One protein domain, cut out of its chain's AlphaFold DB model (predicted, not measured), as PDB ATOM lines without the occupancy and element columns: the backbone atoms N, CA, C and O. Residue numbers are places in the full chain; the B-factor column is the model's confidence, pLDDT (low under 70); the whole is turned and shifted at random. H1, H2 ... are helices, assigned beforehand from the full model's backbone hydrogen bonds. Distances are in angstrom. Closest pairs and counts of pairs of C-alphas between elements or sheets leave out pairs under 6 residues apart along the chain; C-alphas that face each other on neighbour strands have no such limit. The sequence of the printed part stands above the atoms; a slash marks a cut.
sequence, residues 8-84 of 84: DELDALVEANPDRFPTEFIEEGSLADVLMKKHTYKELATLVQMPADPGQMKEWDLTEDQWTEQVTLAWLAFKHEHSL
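AT A GLANCE: This is residues 8 to 84 of the 84 residues of an uncharacterized protein of Desulfoluna butyratoxydans (UniProt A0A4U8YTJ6). One long helix, H6, runs through the middle of this domain, and five shorter helices gather along it. H1, H2, H3 and H4 follow one another part of the way round H6, with H1 and H4 on opposite sides of it, while H5 crosses near the end where H6 begins. The printed part has 77 residues with six named helices, H1 to H6 in that order along the chain, and no named strand; the class is all helix. The whole is compact, with a radius of gyration of the C-alphas of 12.2 A, and its outline is elongated, spanning 37 by 22 by 19 A.

HOW THE PARTS SIT: The hub is H6, residues 64 to 83, which touches the five other helices. H1, residues 8 to 16, only just touches residues 73 to 77 of H6, with 3 pairs of C-alphas within 8 A; the closest, those of Leu 10 and Leu 73, are 7.2 A apart, and the two helices run the same way at a shallow tilt of 28 degrees. H2, residues 22 to 25, touches H1, the closest C-alphas being those of Val 14 and Pro 22 at 5.8 A. H2 also touches residues 77 to 81 of H6, where the closest C-alphas, of Pro 22 and Ala 77, are 5.0 A apart. H3, residues 31 to 38, touches H6 with 13 pairs of C-alphas within 8 A, the closest those of Ala 32 and Ala 74 at 4.7 A, at a steep tilt of 49 degrees, the same way. H4, residues 41 to 47, touches residues 71 to 79 of H6 at a shallow tilt of 20 degrees, opposite ways; the closest C-alphas, of Leu 44 and Trp 75, are 5.3 A apart. H5, residues 54 to 60, only just touches residues 64 to 67 of H6, with 3 pairs of C-alphas within 8 A, about perpendicular at 80 degrees; the closest, of Met 57 and Trp 67, are 6.3 A apart. H1 and H5 are apart. In H1, H3, H4, H5 and H6 every O i to N i+4 pair is within hydrogen-bond range; H2 is too short for such a pair.

IN THESE COORDINATES: H1 begins at C-alpha 8, (289.612, 347.419, 269.492), and is 12.2 A long from first to last C-alpha. H2 measures 5.7 A, H3 10.5 A, H4 9.9 A and H5 10.0 A. H6 runs 28.2 A from C-alpha 64 at (302.642, 335.681, 273.283) to C-alpha 83 at (288.611, 358.449, 282.303).

THE WHOLE: The two C-alphas farthest apart, those of Asp 19 and Pro 54, are 36.9 A apart. The printed part has no cut and no long link; the link from H4 to H5 is short, and the others are tight. The mean pLDDT of the printed part is 93.1, with residues 83 to 84 under 70.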
ATOM      1  N   ASP A   8     290.547 346.726 270.389       92.81
ATOM      2  CA  ASP A   8     289.612 347.419 269.492       92.81
ATOM      3  C   ASP A   8     288.153 347.003 269.749       92.81
ATOM      4  O   ASP A   8     287.242 347.830 269.697       92.81
ATOM      5  N   GLU A   9     287.914 345.722 270.051       94.69
ATOM      6  CA  GLU A   9     286.580 345.234 270.415       94.69
ATOM      7  C   GLU A   9     286.109 345.811 271.752       94.69
ATOM      8  O   GLU A   9     284.935 346.155 271.889       94.69
ATOM      9  N   LEU A  10     287.011 345.947 272.731       95.00
ATOM     10  CA  LEU A  10     286.681 346.569 274.011       95.00
ATOM     11  C   LEU A  10     286.285 348.036 273.826       95.00
ATOM     12  O   LEU A  10     285.255 348.448 274.355       95.00
ATOM     13  N   ASP A  11     287.060 348.798 273.053       92.94
ATOM     14  CA  ASP A  11     286.750 350.198 272.750       92.94
ATOM     15  C   ASP A  11     285.379 350.319 272.067       92.94
ATOM     16  O   ASP A  11     284.529 351.092 272.513       92.94
ATOM     17  N   ALA A  12     285.108 349.487 271.055       94.38
ATOM     18  CA  ALA A  12     283.820 349.475 270.361       94.38
ATOM     19  C   ALA A  12     282.644 349.124 271.291       94.38
ATOM     20  O   ALA A  12     281.574 349.731 271.198       94.38
ATOM     21  N   LEU A  13     282.824 348.163 272.205       94.62
ATOM     22  CA  LEU A  13     281.797 347.777 273.175       94.62
ATOM     23  C   LEU A  13     281.532 348.884 274.199       94.62
ATOM     24  O   LEU A  13     280.366 349.140 274.508       94.62
ATOM     25  N   VAL A  14     282.574 349.560 274.687       93.31
ATOM     26  CA  VAL A  14     282.450 350.702 275.606       93.31
ATOM     27  C   VAL A  14     281.736 351.873 274.924       93.31
ATOM     28  O   VAL A  14     280.796 352.427 275.491       93.31
ATOM     29  N   GLU A  15     282.105 352.210 273.685       92.06
ATOM     30  CA  GLU A  15     281.440 353.271 272.914       92.06
ATOM     31  C   GLU A  15     279.965 352.955 272.626       92.06
ATOM     32  O   GLU A  15     279.107 353.839 272.698       92.06
ATOM     33  N   ALA A  16     279.650 351.693 272.323       94.31
ATOM     34  CA  ALA A  16     278.285 351.251 272.053       94.31
ATOM     35  C   ALA A  16     277.405 351.164 273.315       94.31
ATOM     36  O   ALA A  16     276.178 351.133 273.192       94.31
ATOM     37  N   ASN A  17     278.003 351.116 274.511       92.88
ATOM     38  CA  ASN A  17     277.311 350.912 275.787       92.88
ATOM     39  C   ASN A  17     277.813 351.901 276.866       92.88
ATOM     40  O   ASN A  17     278.416 351.476 277.857       92.88
ATOM     41  N   PRO A  18     277.564 353.215 276.714       89.44
ATOM     42  CA  PRO A  18     278.129 354.256 277.585       89.44
ATOM     43  C   PRO A  18     277.632 354.211 279.041       89.44
ATOM     44  O   PRO A  18     278.189 354.872 279.913       89.44
ATOM     45  N   ASP A  19     276.557 353.475 279.308       91.25
ATOM     46  CA  ASP A  19     275.923 353.282 280.611       91.25
ATOM     47  C   ASP A  19     276.398 352.018 281.352       91.25
ATOM     48  O   ASP A  19     275.919 351.734 282.452       91.25
ATOM     49  N   ARG A  20     277.348 351.269 280.777       90.50
ATOM     50  CA  ARG A  20     277.909 350.043 281.361       90.50
ATOM     51  C   ARG A  20     279.366 350.228 281.754       90.50
ATOM     52  O   ARG A  20     280.089 351.019 281.150       90.50
ATOM     53  N   PHE A  21     279.816 349.467 282.749       90.81
ATOM     54  CA  PHE A  21     281.224 349.503 283.126       90.81
ATOM     55  C   PHE A  21     282.070 348.740 282.096       90.81
ATOM     56  O   PHE A  21     281.709 347.617 281.735       90.81
ATOM     57  N   PRO A  22     283.221 349.286 281.653       91.62
ATOM     58  CA  PRO A  22     284.151 348.604 280.749       91.62
ATOM     59  C   PRO A  22     284.526 347.188 281.201       91.62
ATOM     60  O   PRO A  22     284.729 346.289 280.388       91.62
ATOM     61  N   THR A  23     284.580 346.971 282.514       91.12
ATOM     62  CA  THR A  23     284.917 345.689 283.137       91.12
ATOM     63  C   THR A  23     283.876 344.601 282.927       91.12
ATOM     64  O   THR A  23     284.222 343.423 282.943       91.12
ATOM     65  N   GLU A  24     282.628 344.961 282.632       93.12
ATOM     66  CA  GLU A  24     281.583 343.998 282.279       93.12
ATOM     67  C   GLU A  24     281.798 343.340 280.907       93.12
ATOM     68  O   GLU A  24     281.150 342.336 280.603       93.12
ATOM     69  N   PHE A  25     282.674 343.901 280.066       95.38
ATOM     70  CA  PHE A  25     283.041 343.332 278.766       95.38
ATOM     71  C   PHE A  25     284.254 342.403 278.848       95.38
ATOM     72  O   PHE A  25     284.649 341.826 277.837       95.38
ATOM     73  N   ILE A  26     284.828 342.223 280.037       95.69
ATOM     74  CA  ILE A  26     285.901 341.262 280.277       95.69
ATOM     75  C   ILE A  26     285.284 339.918 280.671       95.69
ATOM     76  O   ILE A  26     284.428 339.837 281.550       95.69
ATOM     77  N   GLU A  27     285.705 338.846 279.997       95.81
ATOM     78  CA  GLU A  27     285.210 337.496 280.277       95.81
ATOM     79  C   GLU A  27     285.670 337.030 281.665       95.81
ATOM     80  O   GLU A  27     286.869 337.006 281.962       95.81
ATOM     81  N   GLU A  28     284.722 336.634 282.518       94.62
ATOM     82  CA  GLU A  28     285.027 336.126 283.856       94.62
ATOM     83  C   GLU A  28     285.877 334.851 283.777       94.62
ATOM     84  O   GLU A  28     285.590 333.932 283.008       94.62
ATOM     85  N   GLY A  29     286.927 334.788 284.597       93.69
ATOM     86  CA  GLY A  29     287.856 333.663 284.602       93.69
ATOM     87  C   GLY A  29     288.900 333.701 283.486       93.69
ATOM     88  O   GLY A  29     289.721 332.792 283.437       93.69
ATOM     89  N   SER A  30     288.915 334.730 282.633       95.94
ATOM     90  CA  SER A  30     290.036 334.997 281.725       95.94
ATOM     91  C   SER A  30     291.269 335.513 282.479       95.94
ATOM     92  O   SER A  30     291.184 335.957 283.631       95.94
ATOM     93  N   LEU A  31     292.433 335.503 281.819       96.69
ATOM     94  CA  LEU A  31     293.638 336.107 282.388       96.69
ATOM     95  C   LEU A  31     293.422 337.607 282.646       96.69
ATOM     96  O   LEU A  31     293.828 338.091 283.700       96.69
ATOM     97  N   ALA A  32     292.738 338.320 281.747       96.69
ATOM     98  CA  ALA A  32     292.415 339.732 281.931       96.69
ATOM     99  C   ALA A  32     291.628 339.975 283.233       96.69
ATOM    100  O   ALA A  32     292.046 340.790 284.053       96.69
ATOM    101  N   ASP A  33     290.560 339.210 283.483       96.25
ATOM    102  CA  ASP A  33     289.767 339.289 284.723       96.25
ATOM    103  C   ASP A  33     290.628 339.050 285.978       96.25
ATOM    104  O   ASP A  33     290.585 339.807 286.954       96.25
ATOM    105  N   VAL A  34     291.484 338.025 285.946       96.50
ATOM    106  CA  VAL A  34     292.387 337.719 287.064       96.50
ATOM    107  C   VAL A  34     293.399 338.837 287.301       96.50
ATOM    108  O   VAL A  34     293.655 339.192 288.456       96.50
ATOM    109  N   LEU A  35     293.980 339.394 286.239       95.69
ATOM    110  CA  LEU A  35     294.934 340.494 286.333       95.69
ATOM    111  C   LEU A  35     294.271 341.740 286.919       95.69
ATOM    112  O   LEU A  35     294.842 342.373 287.805       95.69
ATOM    113  N   MET A  36     293.041 342.037 286.504       94.38
ATOM    114  CA  MET A  36     292.288 343.174 287.017       94.38
ATOM    115  C   MET A  36     291.987 343.078 288.515       94.38
ATOM    116  O   MET A  36     292.014 344.078 289.228       94.38
ATOM    117  N   LYS A  37     291.745 341.865 289.016       93.75
ATOM    118  CA  LYS A  37     291.517 341.609 290.446       93.75
ATOM    119  C   LYS A  37     292.797 341.686 291.284       93.75
ATOM    120  O   LYS A  37     292.720 341.918 292.490       93.75
ATOM    121  N   LYS A  38     293.963 341.435 290.679       95.12
ATOM    122  CA  LYS A  38     295.254 341.308 291.382       95.12
ATOM    123  C   LYS A  38     296.137 342.547 291.298       95.12
ATOM    124  O   LYS A  38     297.012 342.701 292.148       95.12
ATOM    125  N   HIS A  39     295.936 343.391 290.295       95.19
ATOM    126  CA  HIS A  39     296.824 344.502 289.985       95.19
ATOM    127  C   HIS A  39     296.082 345.832 289.956       95.19
ATOM    128  O   HIS A  39     294.927 345.942 289.559       95.19
ATOM    129  N   THR A  40     296.795 346.877 290.349       93.75
ATOM    130  CA  THR A  40     296.372 348.263 290.174       93.75
ATOM    131  C   THR A  40     296.548 348.713 288.723       93.75
ATOM    132  O   THR A  40     297.369 348.173 287.980       93.75
ATOM    133  N   TYR A  41     295.868 349.798 288.339       90.69
ATOM    134  CA  TYR A  41     296.045 350.437 287.028       90.69
ATOM    135  C   TYR A  41     297.522 350.702 286.672       90.69
ATOM    136  O   TYR A  41     297.942 350.465 285.541       90.69
ATOM    137  N   LYS A  42     298.336 351.166 287.634       92.19
ATOM    138  CA  LYS A  42     299.763 351.467 287.406       92.19
ATOM    139  C   LYS A  42     300.600 350.212 287.162       92.19
ATOM    140  O   LYS A  42     301.537 350.248 286.366       92.19
ATOM    141  N   GLU A  43     300.279 349.120 287.848       95.00
ATOM    142  CA  GLU A  43     300.955 347.836 287.653       95.00
ATOM    143  C   GLU A  43     300.590 347.241 286.294       95.00
ATOM    144  O   GLU A  43     301.483 346.833 285.559       95.00
ATOM    145  N   LEU A  44     299.316 347.304 285.896       94.44
ATOM    146  CA  LEU A  44     298.876 346.886 284.562       94.44
ATOM    147  C   LEU A  44     299.526 347.724 283.454       94.44
ATOM    148  O   LEU A  44     300.054 347.167 282.499       94.44
ATOM    149  N   ALA A  45     299.601 349.049 283.620       94.12
ATOM    150  CA  ALA A  45     300.293 349.934 282.676       94.12
ATOM    151  C   ALA A  45     301.791 349.602 282.524       94.12
ATOM    152  O   ALA A  45     302.389 349.888 281.485       94.12
ATOM    153  N   THR A  46     302.396 349.023 283.566       95.25
ATOM    154  CA  THR A  46     303.775 348.520 283.530       95.25
ATOM    155  C   THR A  46     303.839 347.172 282.817       95.25
ATOM    156  O   THR A  46     304.689 346.994 281.952       95.25
ATOM    157  N   LEU A  47     302.924 346.248 283.132       94.25
ATOM    158  CA  LEU A  47     302.857 344.915 282.525       94.25
ATOM    159  C   LEU A  47     302.677 344.968 281.002       94.25
ATOM    160  O   LEU A  47     303.337 344.206 280.307       94.25
ATOM    161  N   VAL A  48     301.884 345.910 280.479       94.06
ATOM    162  CA  VAL A  48     301.720 346.131 279.023       94.06
ATOM    163  C   VAL A  48     303.056 346.442 278.322       94.06
ATOM    164  O   VAL A  48     303.201 346.214 277.127       94.06
ATOM    165  N   GLN A  49     304.049 346.968 279.044       93.56
ATOM    166  CA  GLN A  49     305.370 347.314 278.496       93.56
ATOM    167  C   GLN A  49     306.421 346.220 278.721       93.56
ATOM    168  O   GLN A  49     307.574 346.376 278.310       93.56
ATOM    169  N   MET A  50     306.060 345.141 279.414       93.00
ATOM    170  CA  MET A  50     306.957 344.033 279.706       93.00
ATOM    171  C   MET A  50     306.840 342.941 278.639       93.00
ATOM    172  O   MET A  50     305.776 342.768 278.049       93.00
ATOM    173  N   PRO A  51     307.921 342.179 278.389       93.31
ATOM    174  CA  PRO A  51     307.825 340.979 277.568       93.31
ATOM    175  C   PRO A  51     306.857 339.974 278.201       93.31
ATOM    176  O   PRO A  51     306.739 339.918 279.430       93.31
ATOM    177  N   ALA A  52     306.214 339.159 277.361       93.06
ATOM    178  CA  ALA A  52     305.239 338.182 277.823       93.06
ATOM    179  C   ALA A  52     305.824 337.214 278.850       93.06
ATOM    180  O   ALA A  52     306.915 336.668 278.662       93.06
ATOM    181  N   ASP A  53     305.080 336.998 279.937       94.31
ATOM    182  CA  ASP A  53     305.481 336.100 281.016       94.31
ATOM    183  C   ASP A  53     305.348 334.634 280.555       94.31
ATOM    184  O   ASP A  53     304.228 334.139 280.373       94.31
ATOM    185  N   PRO A  54     306.460 333.884 280.397       95.44
ATOM    186  CA  PRO A  54     306.401 332.505 279.918       95.44
ATOM    187  C   PRO A  54     305.697 331.546 280.882       95.44
ATOM    188  O   PRO A  54     305.171 330.516 280.457       95.44
ATOM    189  N   GLY A  55     305.702 331.855 282.180       96.31
ATOM    190  CA  GLY A  55     304.997 331.092 283.201       96.31
ATOM    191  C   GLY A  55     303.489 331.238 283.052       96.31
ATOM    192  O   GLY A  55     302.790 330.226 282.997       96.31
ATOM    193  N   GLN A  56     303.000 332.471 282.900       95.12
ATOM    194  CA  GLN A  56     301.575 332.726 282.677       95.12
ATOM    195  C   GLN A  56     301.101 332.202 281.322       95.12
ATOM    196  O   GLN A  56     300.058 331.560 281.267       95.12
ATOM    197  N   MET A  57     301.873 332.390 280.244       96.94
ATOM    198  CA  MET A  57     301.539 331.810 278.935       96.94
ATOM    199  C   MET A  57     301.328 330.296 279.023       96.94
ATOM    200  O   MET A  57     300.364 329.766 278.484       96.94
ATOM    201  N   LYS A  58     302.192 329.593 279.763       97.19
ATOM    202  CA  LYS A  58     302.062 328.147 279.966       97.19
ATOM    203  C   LYS A  58     300.892 327.768 280.878       97.19
ATOM    204  O   LYS A  58     300.242 326.760 280.626       97.19
ATOM    205  N   GLU A  59     300.667 328.510 281.960       97.12
ATOM    206  CA  GLU A  59     299.575 328.253 282.910       97.12
ATOM    207  C   GLU A  59     298.202 328.413 282.249       97.12
ATOM    208  O   GLU A  59     297.300 327.618 282.505       97.12
ATOM    209  N   TRP A  60     298.076 329.414 281.380       95.25
ATOM    210  CA  TRP A  60     296.826 329.812 280.738       95.25
ATOM    211  C   TRP A  60     296.659 329.275 279.310       95.25
ATOM    212  O   TRP A  60     295.639 329.553 278.687       95.25
ATOM    213  N   ASP A  61     297.632 328.507 278.809       97.31
ATOM    214  CA  ASP A  61     297.678 327.969 277.439       97.31
ATOM    215  C   ASP A  61     297.511 329.060 276.359       97.31
ATOM    216  O   ASP A  61     296.679 328.966 275.458       97.31
ATOM    217  N   LEU A  62     298.298 330.134 276.483       96.12
ATOM    218  CA  LEU A  62     298.263 331.305 275.602       96.12
ATOM    219  C   LEU A  62     299.541 331.427 274.770       96.12
ATOM    220  O   LEU A  62     300.644 331.121 275.231       96.12
ATOM    221  N   THR A  63     299.402 331.957 273.556       96.75
ATOM    222  CA  THR A  63     300.534 332.506 272.799       96.75
ATOM    223  C   THR A  63     300.980 333.856 273.371       96.75
ATOM    224  O   THR A  63     300.274 334.476 274.167       96.75
ATOM    225  N   GLU A  64     302.140 334.345 272.928       96.00
ATOM    226  CA  GLU A  64     302.642 335.681 273.283       96.00
ATOM    227  C   GLU A  64     301.658 336.792 272.892       96.00
ATOM    228  O   GLU A  64     301.351 337.656 273.714       96.00
ATOM    229  N   ASP A  65     301.089 336.717 271.687       95.00
ATOM    230  CA  ASP A  65     300.089 337.679 271.217       95.00
ATOM    231  C   ASP A  65     298.824 337.638 272.085       95.00
ATOM    232  O   ASP A  65     298.337 338.672 272.532       95.00
ATOM    233  N   GLN A  66     298.316 336.440 272.393       95.06
ATOM    234  CA  GLN A  66     297.122 336.288 273.226       95.06
ATOM    235  C   GLN A  66     297.353 336.781 274.655       95.06
ATOM    236  O   GLN A  66     296.481 337.428 275.228       95.06
ATOM    237  N   TRP A  67     298.518 336.500 275.240       96.50
ATOM    238  CA  TRP A  67     298.876 337.019 276.558       96.50
ATOM    239  C   TRP A  67     298.944 338.549 276.547       96.50
ATOM    240  O   TRP A  67     298.383 339.198 277.431       96.50
ATOM    241  N   THR A  68     299.560 339.125 275.513       95.75
ATOM    242  CA  THR A  68     299.677 340.579 275.349       95.75
ATOM    243  C   THR A  68     298.301 341.230 275.222       95.75
ATOM    244  O   THR A  68     298.041 342.241 275.878       95.75
ATOM    245  N   GLU A  69     297.387 340.624 274.462       95.62
ATOM    246  CA  GLU A  69     295.992 341.069 274.367       95.62
ATOM    247  C   GLU A  69     295.281 341.008 275.724       95.62
ATOM    248  O   GLU A  69     294.641 341.975 276.124       95.62
ATOM    249  N   GLN A  70     295.439 339.927 276.496       96.88
ATOM    250  CA  GLN A  70     294.817 339.809 277.822       96.88
ATOM    251  C   GLN A  70     295.303 340.888 278.802       96.88
ATOM    252  O   GLN A  70     294.503 341.482 279.528       96.88
ATOM    253  N   VAL A  71     296.606 341.176 278.812       96.62
ATOM    254  CA  VAL A  71     297.183 342.242 279.645       96.62
ATOM    255  C   VAL A  71     296.698 343.620 279.182       96.62
ATOM    256  O   VAL A  71     296.368 344.474 280.009       96.62
ATOM    257  N   THR A  72     296.603 343.826 277.867       96.38
ATOM    258  CA  THR A  72     296.125 345.077 277.266       96.38
ATOM    259  C   THR A  72     294.649 345.320 277.568       96.38
ATOM    260  O   THR A  72     294.298 346.419 277.992       96.38
ATOM    261  N   LEU A  73     293.799 344.296 277.450       96.62
ATOM    262  CA  LEU A  73     292.382 344.335 277.819       96.62
ATOM    263  C   LEU A  73     292.187 344.726 279.287       96.62
ATOM    264  O   LEU A  73     291.424 345.646 279.583       96.62
ATOM    265  N   ALA A  74     292.918 344.078 280.202       96.06
ATOM    266  CA  ALA A  74     292.858 344.391 281.630       96.06
ATOM    267  C   ALA A  74     293.222 345.857 281.914       96.06
ATOM    268  O   ALA A  74     292.560 346.540 282.698       96.06
ATOM    269  N   TRP A  75     294.278 346.357 281.269       96.19
ATOM    270  CA  TRP A  75     294.703 347.744 281.416       96.19
ATOM    271  C   TRP A  75     293.698 348.738 280.816       96.19
ATOM    272  O   TRP A  75     293.372 349.738 281.464       96.19
ATOM    273  N   LEU A  76     293.191 348.476 279.608       94.75
ATOM    274  CA  LEU A  76     292.248 349.354 278.910       94.75
ATOM    275  C   LEU A  76     290.909 349.460 279.632       94.75
ATOM    276  O   LEU A  76     290.396 350.569 279.775       94.75
ATOM    277  N   ALA A  77     290.378 348.353 280.153       93.38
ATOM    278  CA  ALA A  77     289.140 348.377 280.926       93.38
ATOM    279  C   ALA A  77     289.259 349.329 282.130       93.38
ATOM    280  O   ALA A  77     288.416 350.205 282.319       93.38
ATOM    281  N   PHE A  78     290.370 349.257 282.875       91.19
ATOM    282  CA  PHE A  78     290.642 350.210 283.953       91.19
ATOM    283  C   PHE A  78     290.858 351.642 283.461       91.19
ATOM    284  O   PHE A  78     290.425 352.585 284.125       91.19
ATOM    285  N   LYS A  79     291.560 351.827 282.338       90.56
ATOM    286  CA  LYS A  79     291.813 353.152 281.759       90.56
ATOM    287  C   LYS A  79     290.500 353.866 281.446       90.56
ATOM    288  O   LYS A  79     290.373 355.045 281.773       90.56
ATOM    289  N   HIS A  80     289.545 353.160 280.845       87.88
ATOM    290  CA  HIS A  80     288.212 353.690 280.559       87.88
ATOM    291  C   HIS A  80     287.467 354.052 281.839       87.88
ATOM    292  O   HIS A  80     286.981 355.171 281.945       87.88
ATOM    293  N   GLU A  81     287.478 353.186 282.856       83.06
ATOM    294  CA  GLU A  81     286.836 353.483 284.147       83.06
ATOM    295  C   GLU A  81     287.404 354.723 284.852       83.06
ATOM    296  O   GLU A  81     286.658 355.450 285.498       83.06
ATOM    297  N   HIS A  82     288.709 354.987 284.731       75.19
ATOM    298  CA  HIS A  82     289.353 356.162 285.335       75.19
ATOM    299  C   HIS A  82     289.261 357.433 284.473       75.19
ATOM    300  O   HIS A  82     289.687 358.499 284.924       75.19
ATOM    301  N   SER A  83     288.780 357.320 283.230       67.69
ATOM    302  CA  SER A  83     288.611 358.449 282.303       67.69
ATOM    303  C   SER A  83     287.175 358.991 282.271       67.69
ATOM    304  O   SER A  83     286.955 360.042 281.667       67.69
ATOM    305  N   LEU A  84     286.229 358.282 282.901       55.31
ATOM    306  CA  LEU A  84     284.833 358.684 283.130       55.31
ATOM    307  C   LEU A  84     284.706 359.573 284.378       55.31
ATOM    308  O   LEU A  84     283.873 360.507 284.339       55.31
TER     309      LEU A  84